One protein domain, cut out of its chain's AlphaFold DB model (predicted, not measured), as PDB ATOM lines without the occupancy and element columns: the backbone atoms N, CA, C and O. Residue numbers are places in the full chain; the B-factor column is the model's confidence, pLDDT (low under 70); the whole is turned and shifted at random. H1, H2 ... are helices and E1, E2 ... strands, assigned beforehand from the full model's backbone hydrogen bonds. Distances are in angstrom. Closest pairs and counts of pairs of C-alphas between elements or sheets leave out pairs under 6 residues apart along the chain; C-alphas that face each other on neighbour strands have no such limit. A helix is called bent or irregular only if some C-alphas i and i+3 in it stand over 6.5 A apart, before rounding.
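What this domain is: This is residues 51 to 176 of the 178 residues of an uncharacterized protein of Paenibacillus odorifer (UniProt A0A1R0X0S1). At one end of an elongated body H1, H2b and H3 make an up-and-down bundle, each running against the one before it in the chain; at the other, H4 covers one face of a small antiparallel sheet, E1 E2 E3, making two layers. The printed part has 126 residues, mostly helix, with four named helices and three named strands in the order H1 E1 H2 H3 H4 E2 E3. It is only just loose, close to compact, with a radius of gyration of the C-alphas of 16.8 A and spans of 53 by 28 by 24 A.

How they stand to each other: Start at inner strand E2, residues 161 to 167, between its antiparallel neighbours E1, residues 89 to 93, and E3, residues 170 to 175. Look for N 92 and O 164, 2.7 A apart, and, in the hairpin E2 and E3, N 172 and O 165, 2.8 A apart, within hydrogen-bond range. H4, residues 145 to 157, is on the sheet at a height of 9.9 A; the closest C-alphas of H4 and E3 are Ser 150 and Val 171, 7.6 A. H2, residues 100 to 124, assigned as one helix by its hydrogen bonds, is bent, C-alphas 107 and 110 being 7.1 A apart; its arms H2a, to 107, and H2b, from 110, stand at 50 degrees. H2a touches H4, closest at C-alphas Ile 107 and Asp 147, 5.6 A. H2b and H3, residues 131 to 143, form a helical hairpin, closest at C-alphas Thr 122 and Ala 133, 6.9 A. H1, residues 51 to 77, touches H2b with residues 64 to 72 alone, closest at C-alphas His 68 and Pro 110, 5.2 A. Every O i to N i+4 pair is within hydrogen-bond range in H2a, H2b, H3 and H4, and 21 of 23 in H1.

Where its parts are: Find C-alpha 51 at (-5.595, -41.879, 97.163); from there H1 runs 38.5 A, with a kink of 32 degrees near residue 64. H2b measures 20.9 A, and E3 ends at C-alpha 175, (-45.527, -15.699, 78.131).

The domain as a whole: The printed part has no cut, and its farthest C-alphas, Leu 51 and His 176, are 54.9 A apart. The link H1 to E1 is long, 11 residues. The pLDDT is under 70 at residues 76 to 99, 125 to 133 and 164 to 170.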
ATOM      1  N   LEU A  51      -5.506 -43.325  96.916       74.06
ATOM      2  CA  LEU A  51      -5.595 -41.879  97.163       74.06
ATOM      3  C   LEU A  51      -5.680 -41.067  95.857       74.06
ATOM      4  O   LEU A  51      -6.363 -40.046  95.813       74.06
ATOM      5  N   GLN A  52      -5.019 -41.525  94.792       72.62
ATOM      6  CA  GLN A  52      -5.030 -40.860  93.491       72.62
ATOM      7  C   GLN A  52      -6.438 -40.838  92.877       72.62
ATOM      8  O   GLN A  52      -6.858 -39.792  92.385       72.62
ATOM      9  N   THR A  53      -7.191 -41.937  92.967       70.38
ATOM     10  CA  THR A  53      -8.583 -42.028  92.501       70.38
ATOM     11  C   THR A  53      -9.494 -41.083  93.285       70.38
ATOM     12  O   THR A  53     -10.311 -40.382  92.691       70.38
ATOM     13  N   ILE A  54      -9.316 -40.990  94.608       72.75
ATOM     14  CA  ILE A  54     -10.096 -40.076  95.460       72.75
ATOM     15  C   ILE A  54      -9.798 -38.613  95.106       72.75
ATOM     16  O   ILE A  54     -10.722 -37.822  94.915       72.75
ATOM     17  N   VAL A  55      -8.518 -38.246  94.987       77.12
ATOM     18  CA  VAL A  55      -8.106 -36.882  94.620       77.12
ATOM     19  C   VAL A  55      -8.630 -36.514  93.234       77.12
ATOM     20  O   VAL A  55      -9.180 -35.427  93.060       77.12
ATOM     21  N   PHE A  56      -8.518 -37.419  92.260       76.56
ATOM     22  CA  PHE A  56      -9.055 -37.202  90.921       76.56
ATOM     23  C   PHE A  56     -10.575 -37.003  90.939       76.56
ATOM     24  O   PHE A  56     -11.070 -36.066  90.317       76.56
ATOM     25  N   PHE A  57     -11.314 -37.821  91.692       75.56
ATOM     26  CA  PHE A  57     -12.764 -37.683  91.829       75.56
ATOM     27  C   PHE A  57     -13.169 -36.327  92.426       75.56
ATOM     28  O   PHE A  57     -14.042 -35.653  91.881       75.56
ATOM     29  N   ILE A  58     -12.503 -35.886  93.501       78.50
ATOM     30  CA  ILE A  58     -12.758 -34.573  94.118       78.50
ATOM     31  C   ILE A  58     -12.476 -33.443  93.123       78.50
ATOM     32  O   ILE A  58     -13.283 -32.522  92.991       78.50
ATOM     33  N   LEU A  59     -11.358 -33.518  92.394       80.44
ATOM     34  CA  LEU A  59     -11.038 -32.538  91.355       80.44
ATOM     35  C   LEU A  59     -12.124 -32.497  90.283       80.44
ATOM     36  O   LEU A  59     -12.537 -31.417  89.870       80.44
ATOM     37  N   LEU A  60     -12.628 -33.655  89.864       78.38
ATOM     38  CA  LEU A  60     -13.637 -33.745  88.820       78.38
ATOM     39  C   LEU A  60     -14.987 -33.158  89.265       78.38
ATOM     40  O   LEU A  60     -15.631 -32.474  88.471       78.38
ATOM     41  N   LEU A  61     -15.369 -33.309  90.540       77.94
ATOM     42  CA  LEU A  61     -16.552 -32.647  91.114       77.94
ATOM     43  C   LEU A  61     -16.459 -31.115  91.111       77.94
ATOM     44  O   LEU A  61     -17.486 -30.449  91.019       77.94
ATOM     45  N   ILE A  62     -15.253 -30.552  91.200       81.38
ATOM     46  CA  ILE A  62     -15.033 -29.099  91.141       81.38
ATOM     47  C   ILE A  62     -14.947 -28.626  89.687       81.38
ATOM     48  O   ILE A  62     -15.502 -27.591  89.324       81.38
ATOM     49  N   VAL A  63     -14.254 -29.383  88.836       84.62
ATOM     50  CA  VAL A  63     -14.015 -29.017  87.436       84.62
ATOM     51  C   VAL A  63     -15.290 -29.112  86.604       84.62
ATOM     52  O   VAL A  63     -15.497 -28.261  85.743       84.62
ATOM     53  N   LEU A  64     -16.160 -30.096  86.849       82.19
ATOM     54  CA  LEU A  64     -17.377 -30.283  86.056       82.19
ATOM     55  C   LEU A  64     -18.323 -29.069  86.084       82.19
ATOM     56  O   LEU A  64     -18.686 -28.611  84.999       82.19
ATOM     57  N   PRO A  65     -18.687 -28.490  87.247       80.38
ATOM     58  CA  PRO A  65     -19.483 -27.263  87.294       80.38
ATOM     59  C   PRO A  65     -18.800 -26.075  86.606       80.38
ATOM     60  O   PRO A  65     -19.443 -25.317  85.885       80.38
ATOM     61  N   LEU A  66     -17.481 -25.927  86.764       83.81
ATOM     62  CA  LEU A  66     -16.736 -24.857  86.089       83.81
ATOM     63  C   LEU A  66     -16.761 -25.033  84.568       83.81
ATOM     64  O   LEU A  66     -16.917 -24.066  83.821       83.81
ATOM     65  N   PHE A  67     -16.628 -26.272  84.100       86.00
ATOM     66  CA  PHE A  67     -16.703 -26.596  82.687       86.00
ATOM     67  C   PHE A  67     -18.120 -26.384  82.140       86.00
ATOM     68  O   PHE A  67     -18.262 -25.816  81.057       86.00
ATOM     69  N   HIS A  68     -19.152 -26.744  82.907       86.75
ATOM     70  CA  HIS A  68     -20.558 -26.487  82.589       86.75
ATOM     71  C   HIS A  68     -20.795 -24.996  82.303       86.75
ATOM     72  O   HIS A  68     -21.229 -24.633  81.207       86.75
ATOM     73  N   GLU A  69     -20.398 -24.124  83.231       79.81
ATOM     74  CA  GLU A  69     -20.518 -22.673  83.055       79.81
ATOM     75  C   GLU A  69     -19.660 -22.144  81.899       79.81
ATOM     76  O   GLU A  69     -20.064 -21.237  81.163       79.81
ATOM     77  N   SER A  70     -18.482 -22.736  81.672       83.62
ATOM     78  CA  SER A  70     -17.618 -22.341  80.556       83.62
ATOM     79  C   SER A  70     -18.272 -22.588  79.191       83.62
ATOM     80  O   SER A  70     -18.120 -21.767  78.284       83.62
ATOM     81  N   ILE A  71     -19.047 -23.670  79.044       84.38
ATOM     82  CA  ILE A  71     -19.759 -23.997  77.801       84.38
ATOM     83  C   ILE A  71     -20.849 -22.962  77.538       84.38
ATOM     84  O   ILE A  71     -20.908 -22.406  76.435       84.38
ATOM     85  N   HIS A  72     -21.657 -22.647  78.557       79.12
ATOM     86  CA  HIS A  72     -22.645 -21.568  78.486       79.12
ATOM     87  C   HIS A  72     -21.994 -20.257  78.054       79.12
ATOM     88  O   HIS A  72     -22.467 -19.605  77.122       79.12
ATOM     89  N   TRP A  73     -20.863 -19.895  78.662       73.88
ATOM     90  CA  TRP A  73     -20.141 -18.669  78.331       73.88
ATOM     91  C   TRP A  73     -19.625 -18.636  76.888       73.88
ATOM     92  O   TRP A  73     -19.808 -17.635  76.190       73.88
ATOM     93  N   VAL A  74     -19.009 -19.718  76.404       79.50
ATOM     94  CA  VAL A  74     -18.479 -19.795  75.031       79.50
ATOM     95  C   VAL A  74     -19.598 -19.661  73.995       79.50
ATOM     96  O   VAL A  74     -19.428 -18.967  72.986       79.50
ATOM     97  N   LEU A  75     -20.750 -20.289  74.239       73.19
ATOM     98  CA  LEU A  75     -21.899 -20.242  73.331       73.19
ATOM     99  C   LEU A  75     -22.633 -18.895  73.377       73.19
ATOM    100  O   LEU A  75     -23.090 -18.414  72.335       73.19
ATOM    101  N   LEU A  76     -22.675 -18.246  74.544       66.44
ATOM    102  CA  LEU A  76     -23.176 -16.880  74.703       66.44
ATOM    103  C   LEU A  76     -22.289 -15.862  73.980       66.44
ATOM    104  O   LEU A  76     -22.790 -15.035  73.221       66.44
ATOM    105  N   LYS A  77     -20.965 -15.957  74.153       65.19
ATOM    106  CA  LYS A  77     -19.988 -15.013  73.586       65.19
ATOM    107  C   LYS A  77     -19.933 -15.034  72.055       65.19
ATOM    108  O   LYS A  77     -19.581 -14.030  71.446       65.19
ATOM    109  N   ARG A  78     -20.286 -16.154  71.415       58.34
ATOM    110  CA  ARG A  78     -20.398 -16.247  69.945       58.34
ATOM    111  C   ARG A  78     -21.638 -15.541  69.383       58.34
ATOM    112  O   ARG A  78     -21.772 -15.429  68.168       58.34
ATOM    113  N   GLY A  79     -22.528 -15.053  70.244       53.78
ATOM    114  CA  GLY A  79     -23.668 -14.242  69.860       53.78
ATOM    115  C   GLY A  79     -23.356 -12.785  69.695       53.78
ATOM    116  O   GLY A  79     -23.024 -12.118  70.667       53.78
ATOM    117  N   ASN A  80     -23.573 -12.262  68.499       47.19
ATOM    118  CA  ASN A  80     -23.504 -10.831  68.233       47.19
ATOM    119  C   ASN A  80     -24.799 -10.126  68.687       47.19
ATOM    120  O   ASN A  80     -25.480  -9.467  67.903       47.19
ATOM    121  N   GLU A  81     -25.204 -10.345  69.937       52.25
ATOM    122  CA  GLU A  81     -26.515  -9.944  70.434       52.25
ATOM    123  C   GLU A  81     -26.428  -8.787  71.413       52.25
ATOM    124  O   GLU A  81     -25.963  -8.899  72.541       52.25
ATOM    125  N   SER A  82     -26.944  -7.661  70.940       37.88
ATOM    126  CA  SER A  82     -27.204  -6.423  71.667       37.88
ATOM    127  C   SER A  82     -28.466  -6.492  72.544       37.88
ATOM    128  O   SER A  82     -29.111  -5.471  72.770       37.88
ATOM    129  N   GLY A  83     -28.848  -7.681  73.015       44.28
ATOM    130  CA  GLY A  83     -29.714  -7.834  74.185       44.28
ATOM    131  C   GLY A  83     -28.814  -7.811  75.413       44.28
ATOM    132  O   GLY A  83     -27.770  -8.451  75.391       44.28
ATOM    133  N   ASN A  84     -29.138  -7.018  76.436       36.31
ATOM    134  CA  ASN A  84     -28.280  -6.767  77.601       36.31
ATOM    135  C   ASN A  84     -27.881  -8.060  78.347       36.31
ATOM    136  O   ASN A  84     -28.448  -8.388  79.382       36.31
ATOM    137  N   ILE A  85     -26.848  -8.761  77.877       41.00
ATOM    138  CA  ILE A  85     -26.147  -9.791  78.641       41.00
ATOM    139  C   ILE A  85     -25.189  -9.034  79.564       41.00
ATOM    140  O   ILE A  85     -24.003  -8.870  79.277       41.00
ATOM    141  N   LYS A  86     -25.725  -8.493  80.662       36.09
ATOM    142  CA  LYS A  86     -24.898  -8.003  81.764       36.09
ATOM    143  C   LYS A  86     -24.594  -9.189  82.668       36.09
ATOM    144  O   LYS A  86     -25.488  -9.906  83.101       36.09
ATOM    145  N   PHE A  87     -23.309  -9.409  82.923       37.81
ATOM    146  CA  PHE A  87     -22.820 -10.379  83.901       37.81
ATOM    147  C   PHE A  87     -23.638 -10.237  85.205       37.81
ATOM    148  O   PHE A  87     -23.709  -9.126  85.731       37.81
ATOM    149  N   ARG A  88     -24.244 -11.337  85.681       37.62
ATOM    150  CA  ARG A  88     -25.181 -11.459  86.829       37.62
ATOM    151  C   ARG A  88     -26.674 -11.150  86.622       37.62
ATOM    152  O   ARG A  88     -27.442 -11.456  87.511       37.62
ATOM    153  N   TYR A  89     -27.115 -10.630  85.477       38.91
ATOM    154  CA  TYR A  89     -28.550 -10.509  85.165       38.91
ATOM    155  C   TYR A  89     -28.767 -10.882  83.698       38.91
ATOM    156  O   TYR A  89     -28.595 -10.055  82.798       38.91
ATOM    157  N   LYS A  90     -29.073 -12.158  83.437       53.88
ATOM    158  CA  LYS A  90     -29.204 -12.697  82.078       53.88
ATOM    159  C   LYS A  90     -30.669 -12.623  81.642       53.88
ATOM    160  O   LYS A  90     -31.413 -13.590  81.726       53.88
ATOM    161  N   SER A  91     -31.111 -11.480  81.121       49.16
ATOM    162  CA  SER A  91     -32.358 -11.447  80.344       49.16
ATOM    163  C   SER A  91     -32.075 -11.891  78.907       49.16
ATOM    164  O   SER A  91     -31.386 -11.187  78.167       49.16
ATOM    165  N   VAL A  92     -32.600 -13.047  78.510       55.69
ATOM    166  CA  VAL A  92     -32.606 -13.538  77.130       55.69
ATOM    167  C   VAL A  92     -33.947 -13.160  76.505       55.69
ATOM    168  O   VAL A  92     -34.958 -13.848  76.661       55.69
ATOM    169  N   THR A  93     -33.972 -12.037  75.796       52.34
ATOM    170  CA  THR A  93     -35.162 -11.608  75.056       52.34
ATOM    171  C   THR A  93     -35.219 -12.320  73.707       52.34
ATOM    172  O   THR A  93     -34.265 -12.244  72.938       52.34
ATOM    173  N   PHE A  94     -36.336 -12.980  73.378       53.28
ATOM    174  CA  PHE A  94     -36.564 -13.530  72.035       53.28
ATOM    175  C   PHE A  94     -37.086 -12.431  71.098       53.28
ATOM    176  O   PHE A  94     -38.160 -12.532  70.518       53.28
ATOM    177  N   ASP A  95     -36.319 -11.350  70.951       48.31
ATOM    178  CA  ASP A  95     -36.647 -10.179  70.122       48.31
ATOM    179  C   ASP A  95     -36.279 -10.364  68.634       48.31
ATOM    180  O   ASP A  95     -36.203  -9.405  67.867       48.31
ATOM    181  N   GLY A  96     -36.028 -11.609  68.216       49.03
ATOM    182  CA  GLY A  96     -35.553 -11.963  66.879       49.03
ATOM    183  C   GLY A  96     -34.028 -12.024  66.741       49.03
ATOM    184  O   GLY A  96     -33.556 -12.573  65.744       49.03
ATOM    185  N   LYS A  97     -33.248 -11.545  67.724       50.72
ATOM    186  CA  LYS A  97     -31.781 -11.700  67.729       50.72
ATOM    187  C   LYS A  97     -31.352 -13.072  68.262       50.72
ATOM    188  O   LYS A  97     -30.514 -13.718  67.624       50.72
ATOM    189  N   VAL A  98     -32.000 -13.569  69.323       61.38
ATOM    190  CA  VAL A  98     -31.796 -14.937  69.829       61.38
ATOM    191  C   VAL A  98     -32.719 -15.871  69.073       61.38
ATOM    192  O   VAL A  98     -33.925 -15.933  69.323       61.38
ATOM    193  N   SER A  99     -32.161 -16.632  68.133       68.81
ATOM    194  CA  SER A  99     -32.955 -17.652  67.462       68.81
ATOM    195  C   SER A  99     -33.341 -18.752  68.444       68.81
ATOM    196  O   SER A  99     -32.583 -19.157  69.328       68.81
ATOM    197  N   LYS A 100     -34.540 -19.275  68.230       70.19
ATOM    198  CA  LYS A 100     -35.117 -20.359  69.010       70.19
ATOM    199  C   LYS A 100     -34.156 -21.553  69.147       70.19
ATOM    200  O   LYS A 100     -33.813 -21.959  70.251       70.19
ATOM    201  N   LEU A 101     -33.632 -22.013  68.012       73.56
ATOM    202  CA  LEU A 101     -32.630 -23.076  67.931       73.56
ATOM    203  C   LEU A 101     -31.374 -22.758  68.751       73.56
ATOM    204  O   LEU A 101     -30.823 -23.634  69.406       73.56
ATOM    205  N   ARG A 102     -30.917 -21.504  68.728       74.06
ATOM    206  CA  ARG A 102     -29.695 -21.101  69.417       74.06
ATOM    207  C   ARG A 102     -29.845 -21.141  70.934       74.06
ATOM    208  O   ARG A 102     -28.939 -21.637  71.595       74.06
ATOM    209  N   TYR A 103     -30.981 -20.697  71.464       75.56
ATOM    210  CA  TYR A 103     -31.295 -20.821  72.890       75.56
ATOM    211  C   TYR A 103     -31.409 -22.289  73.320       75.56
ATOM    212  O   TYR A 103     -30.804 -22.689  74.314       75.56
ATOM    213  N   THR A 104     -32.083 -23.123  72.518       77.50
ATOM    214  CA  THR A 104     -32.140 -24.573  72.743       77.50
ATOM    215  C   THR A 104     -30.745 -25.188  72.804       77.50
ATOM    216  O   THR A 104     -30.426 -25.898  73.755       77.50
ATOM    217  N   CYS A 105     -29.910 -24.904  71.800       81.06
ATOM    218  CA  CYS A 105     -28.546 -25.405  71.729       81.06
ATOM    219  C   CYS A 105     -27.725 -24.930  72.921       81.06
ATOM    220  O   CYS A 105     -26.977 -25.723  73.475       81.06
ATOM    221  N   GLN A 106     -27.866 -23.671  73.332       80.62
ATOM    222  CA  GLN A 106     -27.120 -23.124  74.456       80.62
ATOM    223  C   GLN A 106     -27.433 -23.872  75.757       80.62
ATOM    224  O   GLN A 106     -26.504 -24.339  76.404       80.62
ATOM    225  N   ILE A 107     -28.713 -24.047  76.088       83.19
ATOM    226  CA  ILE A 107     -29.127 -24.689  77.343       83.19
ATOM    227  C   ILE A 107     -28.750 -26.169  77.385       83.19
ATOM    228  O   ILE A 107     -28.294 -26.666  78.407       83.19
ATOM    229  N   ILE A 108     -28.920 -26.897  76.280       86.00
ATOM    230  CA  ILE A 108     -28.679 -28.346  76.278       86.00
ATOM    231  C   ILE A 108     -27.195 -28.713  76.103       86.00
ATOM    232  O   ILE A 108     -26.789 -29.836  76.403       86.00
ATOM    233  N   SER A 109     -26.368 -27.787  75.607       84.31
ATOM    234  CA  SER A 109     -24.969 -28.066  75.259       84.31
ATOM    235  C   SER A 109     -24.112 -28.570  76.419       84.31
ATOM    236  O   SER A 109     -23.393 -29.546  76.192       84.31
ATOM    237  N   PRO A 110     -24.147 -27.986  77.633       86.75
ATOM    238  CA  PRO A 110     -23.354 -28.499  78.746       86.75
ATOM    239  C   PRO A 110     -23.673 -29.955  79.053       86.75
ATOM    240  O   PRO A 110     -22.760 -30.770  79.193       86.75
ATOM    241  N   PHE A 111     -24.963 -30.307  79.069       86.62
ATOM    242  CA  PHE A 111     -25.391 -31.677  79.307       86.62
ATOM    243  C   PHE A 111     -24.810 -32.637  78.265       86.62
ATOM    244  O   PHE A 111     -24.246 -33.666  78.636       86.62
ATOM    245  N   ILE A 112     -24.896 -32.293  76.977       86.56
ATOM    246  CA  ILE A 112     -24.399 -33.137  75.881       86.56
ATOM    247  C   ILE A 112     -22.878 -33.291  75.949       86.56
ATOM    248  O   ILE A 112     -22.375 -34.414  75.934       86.56
ATOM    249  N   TRP A 113     -22.142 -32.182  76.038       85.69
ATOM    250  CA  TRP A 113     -20.680 -32.205  76.002       85.69
ATOM    251  C   TRP A 113     -20.089 -32.917  77.209       85.69
ATOM    252  O   TRP A 113     -19.220 -33.768  77.039       85.69
ATOM    253  N   ILE A 114     -20.574 -32.624  78.415       85.31
ATOM    254  CA  ILE A 114     -20.085 -33.299  79.618       85.31
ATOM    255  C   ILE A 114     -20.420 -34.790  79.563       85.31
ATOM    256  O   ILE A 114     -19.540 -35.605  79.821       85.31
ATOM    257  N   SER A 115     -21.637 -35.170  79.158       83.00
ATOM    258  CA  SER A 115     -21.998 -36.591  79.025       83.00
ATOM    259  C   SER A 115     -21.089 -37.311  78.027       83.00
ATOM    260  O   SER A 115     -20.655 -38.430  78.284       83.00
ATOM    261  N   PHE A 116     -20.748 -36.655  76.915       81.94
ATOM    262  CA  PHE A 116     -19.808 -37.187  75.934       81.94
ATOM    263  C   PHE A 116     -18.397 -37.364  76.517       81.94
ATOM    264  O   PHE A 116     -17.809 -38.434  76.373       81.94
ATOM    265  N   PHE A 117     -17.863 -36.363  77.227       83.00
ATOM    266  CA  PHE A 117     -16.554 -36.475  77.878       83.00
ATOM    267  C   PHE A 117     -16.529 -37.557  78.960       83.00
ATOM    268  O   PHE A 117     -15.574 -38.327  79.027       83.00
ATOM    269  N   LEU A 118     -17.580 -37.662  79.772       80.00
ATOM    270  CA  LEU A 118     -17.701 -38.707  80.787       80.00
ATOM    271  C   LEU A 118     -17.789 -40.101  80.162       80.00
ATOM    272  O   LEU A 118     -17.156 -41.029  80.664       80.00
ATOM    273  N   ALA A 119     -18.504 -40.243  79.044       76.56
ATOM    274  CA  ALA A 119     -18.525 -41.487  78.286       76.56
ATOM    275  C   ALA A 119     -17.117 -41.850  77.789       76.56
ATOM    276  O   ALA A 119     -16.679 -42.975  78.002       76.56
ATOM    277  N   LEU A 120     -16.371 -40.900  77.210       76.62
ATOM    278  CA  LEU A 120     -14.984 -41.135  76.789       76.62
ATOM    279  C   LEU A 120     -14.086 -41.553  77.959       76.62
ATOM    280  O   LEU A 120     -13.338 -42.516  77.831       76.62
ATOM    281  N   ILE A 121     -14.171 -40.870  79.102       75.50
ATOM    282  CA  ILE A 121     -13.392 -41.225  80.297       75.50
ATOM    283  C   ILE A 121     -13.724 -42.651  80.744       75.50
ATOM    284  O   ILE A 121     -12.816 -43.423  81.035       75.50
ATOM    285  N   THR A 122     -15.005 -43.019  80.734       71.31
ATOM    286  CA  THR A 122     -15.454 -44.360  81.128       71.31
ATOM    287  C   THR A 122     -14.950 -45.431  80.158       71.31
ATOM    288  O   THR A 122     -14.479 -46.466  80.605       71.31
ATOM    289  N   PHE A 123     -14.988 -45.183  78.843       70.00
ATOM    290  CA  PHE A 123     -14.546 -46.157  77.835       70.00
ATOM    291  C   PHE A 123     -13.023 -46.307  77.729       70.00
ATOM    292  O   PHE A 123     -12.542 -47.387  77.395       70.00
ATOM    293  N   TYR A 124     -12.258 -45.233  77.947       70.69
ATOM    294  CA  TYR A 124     -10.807 -45.220  77.715       70.69
ATOM    295  C   TYR A 124      -9.968 -45.276  78.997       70.69
ATOM    296  O   TYR A 124      -8.741 -45.363  78.908       70.69
ATOM    297  N   SER A 125     -10.586 -45.228  80.179       64.88
ATOM    298  CA  SER A 125      -9.884 -45.301  81.462       64.88
ATOM    299  C   SER A 125     -10.257 -46.583  82.218       64.88
ATOM    300  O   SER A 125     -11.164 -46.567  83.056       64.88
ATOM    301  N   PRO A 126      -9.569 -47.709  81.934       57.56
ATOM    302  CA  PRO A 126      -9.794 -48.952  82.660       57.56
ATOM    303  C   PRO A 126      -9.563 -48.718  84.161       57.56
ATOM    304  O   PRO A 126      -8.516 -48.218  84.567       57.56
ATOM    305  N   GLY A 127     -10.576 -49.035  84.973       59.56
ATOM    306  CA  GLY A 127     -10.610 -48.768  86.420       59.56
ATOM    307  C   GLY A 127     -11.598 -47.675  86.854       59.56
ATOM    308  O   GLY A 127     -11.899 -47.575  88.041       59.56
ATOM    309  N   TYR A 128     -12.159 -46.899  85.919       60.25
ATOM    310  CA  TYR A 128     -13.201 -45.901  86.217       60.25
ATOM    311  C   TYR A 128     -14.635 -46.422  86.075       60.25
ATOM    312  O   TYR A 128     -15.571 -45.721  86.444       60.25
ATOM    313  N   GLU A 129     -14.825 -47.657  85.615       57.06
ATOM    314  CA  GLU A 129     -16.123 -48.246  85.240       57.06
ATOM    315  C   GLU A 129     -17.055 -48.590  86.430       57.06
ATOM    316  O   GLU A 129     -18.105 -49.202  86.252       57.06
ATOM    317  N   GLY A 130     -16.695 -48.184  87.653       62.03
ATOM    318  CA  GLY A 130     -17.388 -48.541  88.893       62.03
ATOM    319  C   GLY A 130     -18.189 -47.410  89.551       62.03
ATOM    320  O   GLY A 130     -18.785 -46.537  88.912       62.03
ATOM    321  N   ILE A 131     -18.199 -47.424  90.886       63.31
ATOM    322  CA  ILE A 131     -18.990 -46.515  91.728       63.31
ATOM    323  C   ILE A 131     -18.726 -45.031  91.423       63.31
ATOM    324  O   ILE A 131     -19.663 -44.236  91.361       63.31
ATOM    325  N   PHE A 132     -17.475 -44.656  91.141       69.12
ATOM    326  CA  PHE A 132     -17.096 -43.268  90.875       69.12
ATOM    327  C   PHE A 132     -17.702 -42.718  89.577       69.12
ATOM    328  O   PHE A 132     -18.211 -41.597  89.596       69.12
ATOM    329  N   ALA A 133     -17.733 -43.490  88.482       68.94
ATOM    330  CA  ALA A 133     -18.402 -43.060  87.249       68.94
ATOM    331  C   ALA A 133     -19.907 -42.864  87.462       68.94
ATOM    332  O   ALA A 133     -20.467 -41.867  87.006       68.94
ATOM    333  N   SER A 134     -20.546 -43.755  88.226       71.88
ATOM    334  CA  SER A 134     -21.968 -43.628  88.573       71.88
ATOM    335  C   SER A 134     -22.246 -42.357  89.387       71.88
ATOM    336  O   SER A 134     -23.176 -41.612  89.077       71.88
ATOM    337  N   PHE A 135     -21.409 -42.057  90.386       72.69
ATOM    338  CA  PHE A 135     -21.528 -40.839  91.198       72.69
ATOM    339  C   PHE A 135     -21.253 -39.556  90.414       72.69
ATOM    340  O   PHE A 135     -21.946 -38.556  90.616       72.69
ATOM    341  N   ILE A 136     -20.265 -39.571  89.520       75.56
ATOM    342  CA  ILE A 136     -19.955 -38.433  88.652       75.56
ATOM    343  C   ILE A 136     -21.118 -38.171  87.695       75.56
ATOM    344  O   ILE A 136     -21.550 -37.029  87.559       75.56
ATOM    345  N   LEU A 137     -21.666 -39.219  87.075       77.44
ATOM    346  CA  LEU A 137     -22.797 -39.096  86.161       77.44
ATOM    347  C   LEU A 137     -24.048 -38.579  86.884       77.44
ATOM    348  O   LEU A 137     -24.742 -37.706  86.362       77.44
ATOM    349  N   ALA A 138     -24.308 -39.064  88.101       78.44
ATOM    350  CA  ALA A 138     -25.406 -38.582  88.934       78.44
ATOM    351  C   ALA A 138     -25.222 -37.108  89.333       78.44
ATOM    352  O   ALA A 138     -26.156 -36.319  89.207       78.44
ATOM    353  N   SER A 139     -24.013 -36.722  89.753       77.75
ATOM    354  CA  SER A 139     -23.678 -35.332  90.096       77.75
ATOM    355  C   SER A 139     -23.821 -34.398  88.893       77.75
ATOM    356  O   SER A 139     -24.383 -33.313  89.013       77.75
ATOM    357  N   HIS A 140     -23.373 -34.838  87.715       82.19
ATOM    358  CA  HIS A 140     -23.542 -34.116  86.455       82.19
ATOM    359  C   HIS A 140     -25.020 -33.913  86.101       82.19
ATOM    360  O   HIS A 140     -25.451 -32.790  85.833       82.19
ATOM    361  N   ALA A 141     -25.818 -34.985  86.149       82.38
ATOM    362  CA  ALA A 141     -27.251 -34.912  85.878       82.38
ATOM    363  C   ALA A 141     -27.975 -33.982  86.867       82.38
ATOM    364  O   ALA A 141     -28.831 -33.202  86.454       82.38
ATOM    365  N   ALA A 142     -27.599 -34.020  88.150       78.88
ATOM    366  CA  ALA A 142     -28.128 -33.118  89.168       78.88
ATOM    367  C   ALA A 142     -27.756 -31.652  88.886       78.88
ATOM    368  O   ALA A 142     -28.630 -30.787  88.932       78.88
ATOM    369  N   GLY A 143     -26.494 -31.381  88.533       76.62
ATOM    370  CA  GLY A 143     -26.018 -30.037  88.190       76.62
ATOM    371  C   GLY A 143     -26.696 -29.451  86.948       76.62
ATOM    372  O   GLY A 143     -26.968 -28.259  86.903       76.62
ATOM    373  N   CYS A 144     -27.054 -30.288  85.973       82.62
ATOM    374  CA  CYS A 144     -27.738 -29.855  84.749       82.62
ATOM    375  C   CYS A 144     -29.273 -29.856  84.851       82.62
ATOM    376  O   CYS A 144     -29.952 -29.632  83.850       82.62
ATOM    377  N   ASN A 145     -29.855 -30.142  86.019       83.75
ATOM    378  CA  ASN A 145     -31.301 -30.337  86.138       83.75
ATOM    379  C   ASN A 145     -32.106 -29.068  85.790       83.75
ATOM    380  O   ASN A 145     -33.135 -29.157  85.121       83.75
ATOM    381  N   SER A 146     -31.621 -27.889  86.196       78.75
ATOM    382  CA  SER A 146     -32.262 -26.605  85.869       78.75
ATOM    383  C   SER A 146     -32.297 -26.348  84.356       78.75
ATOM    384  O   SER A 146     -33.335 -25.975  83.801       78.75
ATOM    385  N   ASP A 147     -31.199 -26.652  83.663       83.38
ATOM    386  CA  ASP A 147     -31.093 -26.525  82.209       83.38
ATOM    387  C   ASP A 147     -32.017 -27.504  81.486       83.38
ATOM    388  O   ASP A 147     -32.737 -27.125  80.563       83.38
ATOM    389  N   LEU A 148     -32.066 -28.763  81.928       85.75
ATOM    390  CA  LEU A 148     -32.967 -29.769  81.358       85.75
ATOM    391  C   LEU A 148     -34.439 -29.388  81.548       85.75
ATOM    392  O   LEU A 148     -35.250 -29.561  80.632       85.75
ATOM    393  N   TYR A 149     -34.785 -28.834  82.709       84.62
ATOM    394  CA  TYR A 149     -36.122 -28.311  82.960       84.62
ATOM    395  C   TYR A 149     -36.435 -27.115  82.055       84.62
ATOM    396  O   TYR A 149     -37.492 -27.077  81.421       84.62
ATOM    397  N   SER A 150     -35.496 -26.179  81.923       80.88
ATOM    398  CA  SER A 150     -35.635 -25.021  81.043       80.88
ATOM    399  C   SER A 150     -35.800 -25.440  79.584       80.88
ATOM    400  O   SER A 150     -36.684 -24.940  78.888       80.88
ATOM    401  N   PHE A 151     -35.030 -26.427  79.133       84.50
ATOM    402  CA  PHE A 151     -35.169 -27.050  77.822       84.50
ATOM    403  C   PHE A 151     -36.560 -27.678  77.638       84.50
ATOM    404  O   PHE A 151     -37.224 -27.400  76.638       84.50
ATOM    405  N   TYR A 152     -37.051 -28.449  78.615       85.81
ATOM    406  CA  TYR A 152     -38.391 -29.046  78.580       85.81
ATOM    407  C   TYR A 152     -39.508 -27.999  78.477       85.81
ATOM    408  O   TYR A 152     -40.386 -28.116  77.617       85.81
ATOM    409  N   ILE A 153     -39.484 -26.967  79.328       82.62
ATOM    410  CA  ILE A 153     -40.483 -25.886  79.311       82.62
ATOM    411  C   ILE A 153     -40.470 -25.175  77.970       82.62
ATOM    412  O   ILE A 153     -41.530 -24.942  77.384       82.62
ATOM    413  N   SER A 154     -39.272 -24.905  77.461       81.38
ATOM    414  CA  SER A 154     -39.110 -24.263  76.172       81.38
ATOM    415  C   SER A 154     -39.741 -25.119  75.082       81.38
ATOM    416  O   SER A 154     -40.577 -24.608  74.349       81.38
ATOM    417  N   LEU A 155     -39.446 -26.427  75.005       83.50
ATOM    418  CA  LEU A 155     -40.054 -27.338  74.018       83.50
ATOM    419  C   LEU A 155     -41.584 -27.352  74.083       83.50
ATOM    420  O   LEU A 155     -42.248 -27.376  73.048       83.50
ATOM    421  N   LYS A 156     -42.144 -27.329  75.292       84.00
ATOM    422  CA  LYS A 156     -43.588 -27.442  75.508       84.00
ATOM    423  C   LYS A 156     -44.354 -26.156  75.201       84.00
ATOM    424  O   LYS A 156     -45.460 -26.225  74.672       84.00
ATOM    425  N   HIS A 157     -43.787 -25.001  75.535       82.94
ATOM    426  CA  HIS A 157     -44.457 -23.701  75.438       82.94
ATOM    427  C   HIS A 157     -43.789 -22.765  74.422       82.94
ATOM    428  O   HIS A 157     -43.927 -21.546  74.478       82.94
ATOM    429  N   TRP A 158     -43.092 -23.349  73.449       76.69
ATOM    430  CA  TRP A 158     -42.168 -22.671  72.540       76.69
ATOM    431  C   TRP A 158     -42.762 -21.485  71.753       76.69
ATOM    432  O   TRP A 158     -42.051 -20.562  71.349       76.69
ATOM    433  N   ASN A 159     -44.070 -21.511  71.488       80.50
ATOM    434  CA  ASN A 159     -44.778 -20.459  70.748       80.50
ATOM    435  C   ASN A 159     -45.428 -19.405  71.648       80.50
ATOM    436  O   ASN A 159     -45.863 -18.379  71.145       80.50
ATOM    437  N   GLN A 160     -45.495 -19.665  72.951       81.88
ATOM    438  CA  GLN A 160     -46.105 -18.779  73.937       81.88
ATOM    439  C   GLN A 160     -45.050 -17.945  74.666       81.88
ATOM    440  O   GLN A 160     -45.388 -16.902  75.201       81.88
ATOM    441  N   ILE A 161     -43.788 -18.385  74.703       75.88
ATOM    442  CA  ILE A 161     -42.711 -17.686  75.416       75.88
ATOM    443  C   ILE A 161     -42.262 -16.449  74.625       75.88
ATOM    444  O   ILE A 161     -41.772 -16.571  73.502       75.88
ATOM    445  N   SER A 162     -42.373 -15.276  75.247       72.44
ATOM    446  CA  SER A 162     -41.913 -13.986  74.723       72.44
ATOM    447  C   SER A 162     -40.448 -13.712  75.056       72.44
ATOM    448  O   SER A 162     -39.680 -13.281  74.201       72.44
ATOM    449  N   TYR A 163     -40.042 -13.947  76.306       71.31
ATOM    450  CA  TYR A 163     -38.659 -13.794  76.757       71.31
ATOM    451  C   TYR A 163     -38.392 -14.629  78.010       71.31
ATOM    452  O   TYR A 163     -39.318 -15.055  78.702       71.31
ATOM    453  N   VAL A 164     -37.115 -14.880  78.287       69.81
ATOM    454  CA  VAL A 164     -36.654 -15.588  79.483       69.81
ATOM    455  C   VAL A 164     -35.737 -14.673  80.275       69.81
ATOM    456  O   VAL A 164     -34.873 -14.009  79.709       69.81
ATOM    457  N   THR A 165     -35.915 -14.626  81.588       68.38
ATOM    458  CA  THR A 165     -34.986 -13.937  82.487       68.38
ATOM    459  C   THR A 165     -34.408 -14.929  83.469       68.38
ATOM    460  O   THR A 165     -35.154 -15.631  84.140       68.38
ATOM    461  N   ASP A 166     -33.092 -14.964  83.540       66.56
ATOM    462  CA  ASP A 166     -32.305 -15.797  84.434       66.56
ATOM    463  C   ASP A 166     -31.694 -14.879  85.507       66.56
ATOM    464  O   ASP A 166     -30.899 -13.978  85.201       66.56
ATOM    465  N   ASP A 167     -32.206 -15.038  86.727       61.94
ATOM    466  CA  ASP A 167     -31.799 -14.364  87.964       61.94
ATOM    467  C   ASP A 167     -30.963 -15.333  88.814       61.94
ATOM    468  O   ASP A 167     -31.033 -16.538  88.583       61.94
ATOM    469  N   ASP A 168     -30.219 -14.831  89.807       53.66
ATOM    470  CA  ASP A 168     -29.182 -15.581  90.550       53.66
ATOM    471  C   ASP A 168     -29.622 -16.998  91.001       53.66
ATOM    472  O   ASP A 168     -28.813 -17.926  90.979       53.66
ATOM    473  N   ASP A 169     -30.909 -17.178  91.331       59.84
ATOM    474  CA  ASP A 169     -31.471 -18.449  91.812       59.84
ATOM    475  C   ASP A 169     -32.605 -19.035  90.935       59.84
ATOM    476  O   ASP A 169     -33.079 -20.143  91.203       59.84
ATOM    477  N   HIS A 170     -33.116 -18.302  89.935       62.31
ATOM    478  CA  HIS A 170     -34.361 -18.667  89.241       62.31
ATOM    479  C   HIS A 170     -34.381 -18.277  87.760       62.31
ATOM    480  O   HIS A 170     -34.078 -17.148  87.384       62.31
ATOM    481  N   VAL A 171     -34.914 -19.184  86.936       71.25
ATOM    482  CA  VAL A 171     -35.252 -18.918  85.532       71.25
ATOM    483  C   VAL A 171     -36.749 -18.632  85.409       71.25
ATOM    484  O   VAL A 171     -37.590 -19.484  85.708       71.25
ATOM    485  N   TYR A 172     -37.092 -17.441  84.926       75.06
ATOM    486  CA  TYR A 172     -38.463 -17.008  84.675       75.06
ATOM    487  C   TYR A 172     -38.776 -17.025  83.180       75.06
ATOM    488  O   TYR A 172     -38.059 -16.447  82.363       75.06
ATOM    489  N   PHE A 173     -39.899 -17.650  82.837       78.00
ATOM    490  CA  PHE A 173     -40.455 -17.668  81.490       78.00
ATOM    491  C   PHE A 173     -41.612 -16.680  81.425       78.00
ATOM    492  O   PHE A 173     -42.586 -16.813  82.167       78.00
ATOM    493  N   HIS A 174     -41.512 -15.708  80.526       79.00
ATOM    494  CA  HIS A 174     -42.552 -14.713  80.305       79.00
ATOM    495  C   HIS A 174     -43.334 -15.103  79.062       79.00
ATOM    496  O   HIS A 174     -42.747 -15.277  77.992       79.00
ATOM    497  N   PHE A 175     -44.641 -15.287  79.214       81.88
ATOM    498  CA  PHE A 175     -45.527 -15.699  78.131       81.88
ATOM    499  C   PHE A 175     -46.210 -14.480  77.509       81.88
ATOM    500  O   PHE A 175     -46.437 -13.487  78.201       81.88
ATOM    501  N   HIS A 176     -46.552 -14.563  76.224       75.50
ATOM    502  CA  HIS A 176     -47.431 -13.587  75.592       75.50
ATOM    503  C   HIS A 176     -48.760 -13.582  76.356       75.50
ATOM    504  O   HIS A 176     -49.328 -14.648  76.600       75.50
TER     505      HIS A 176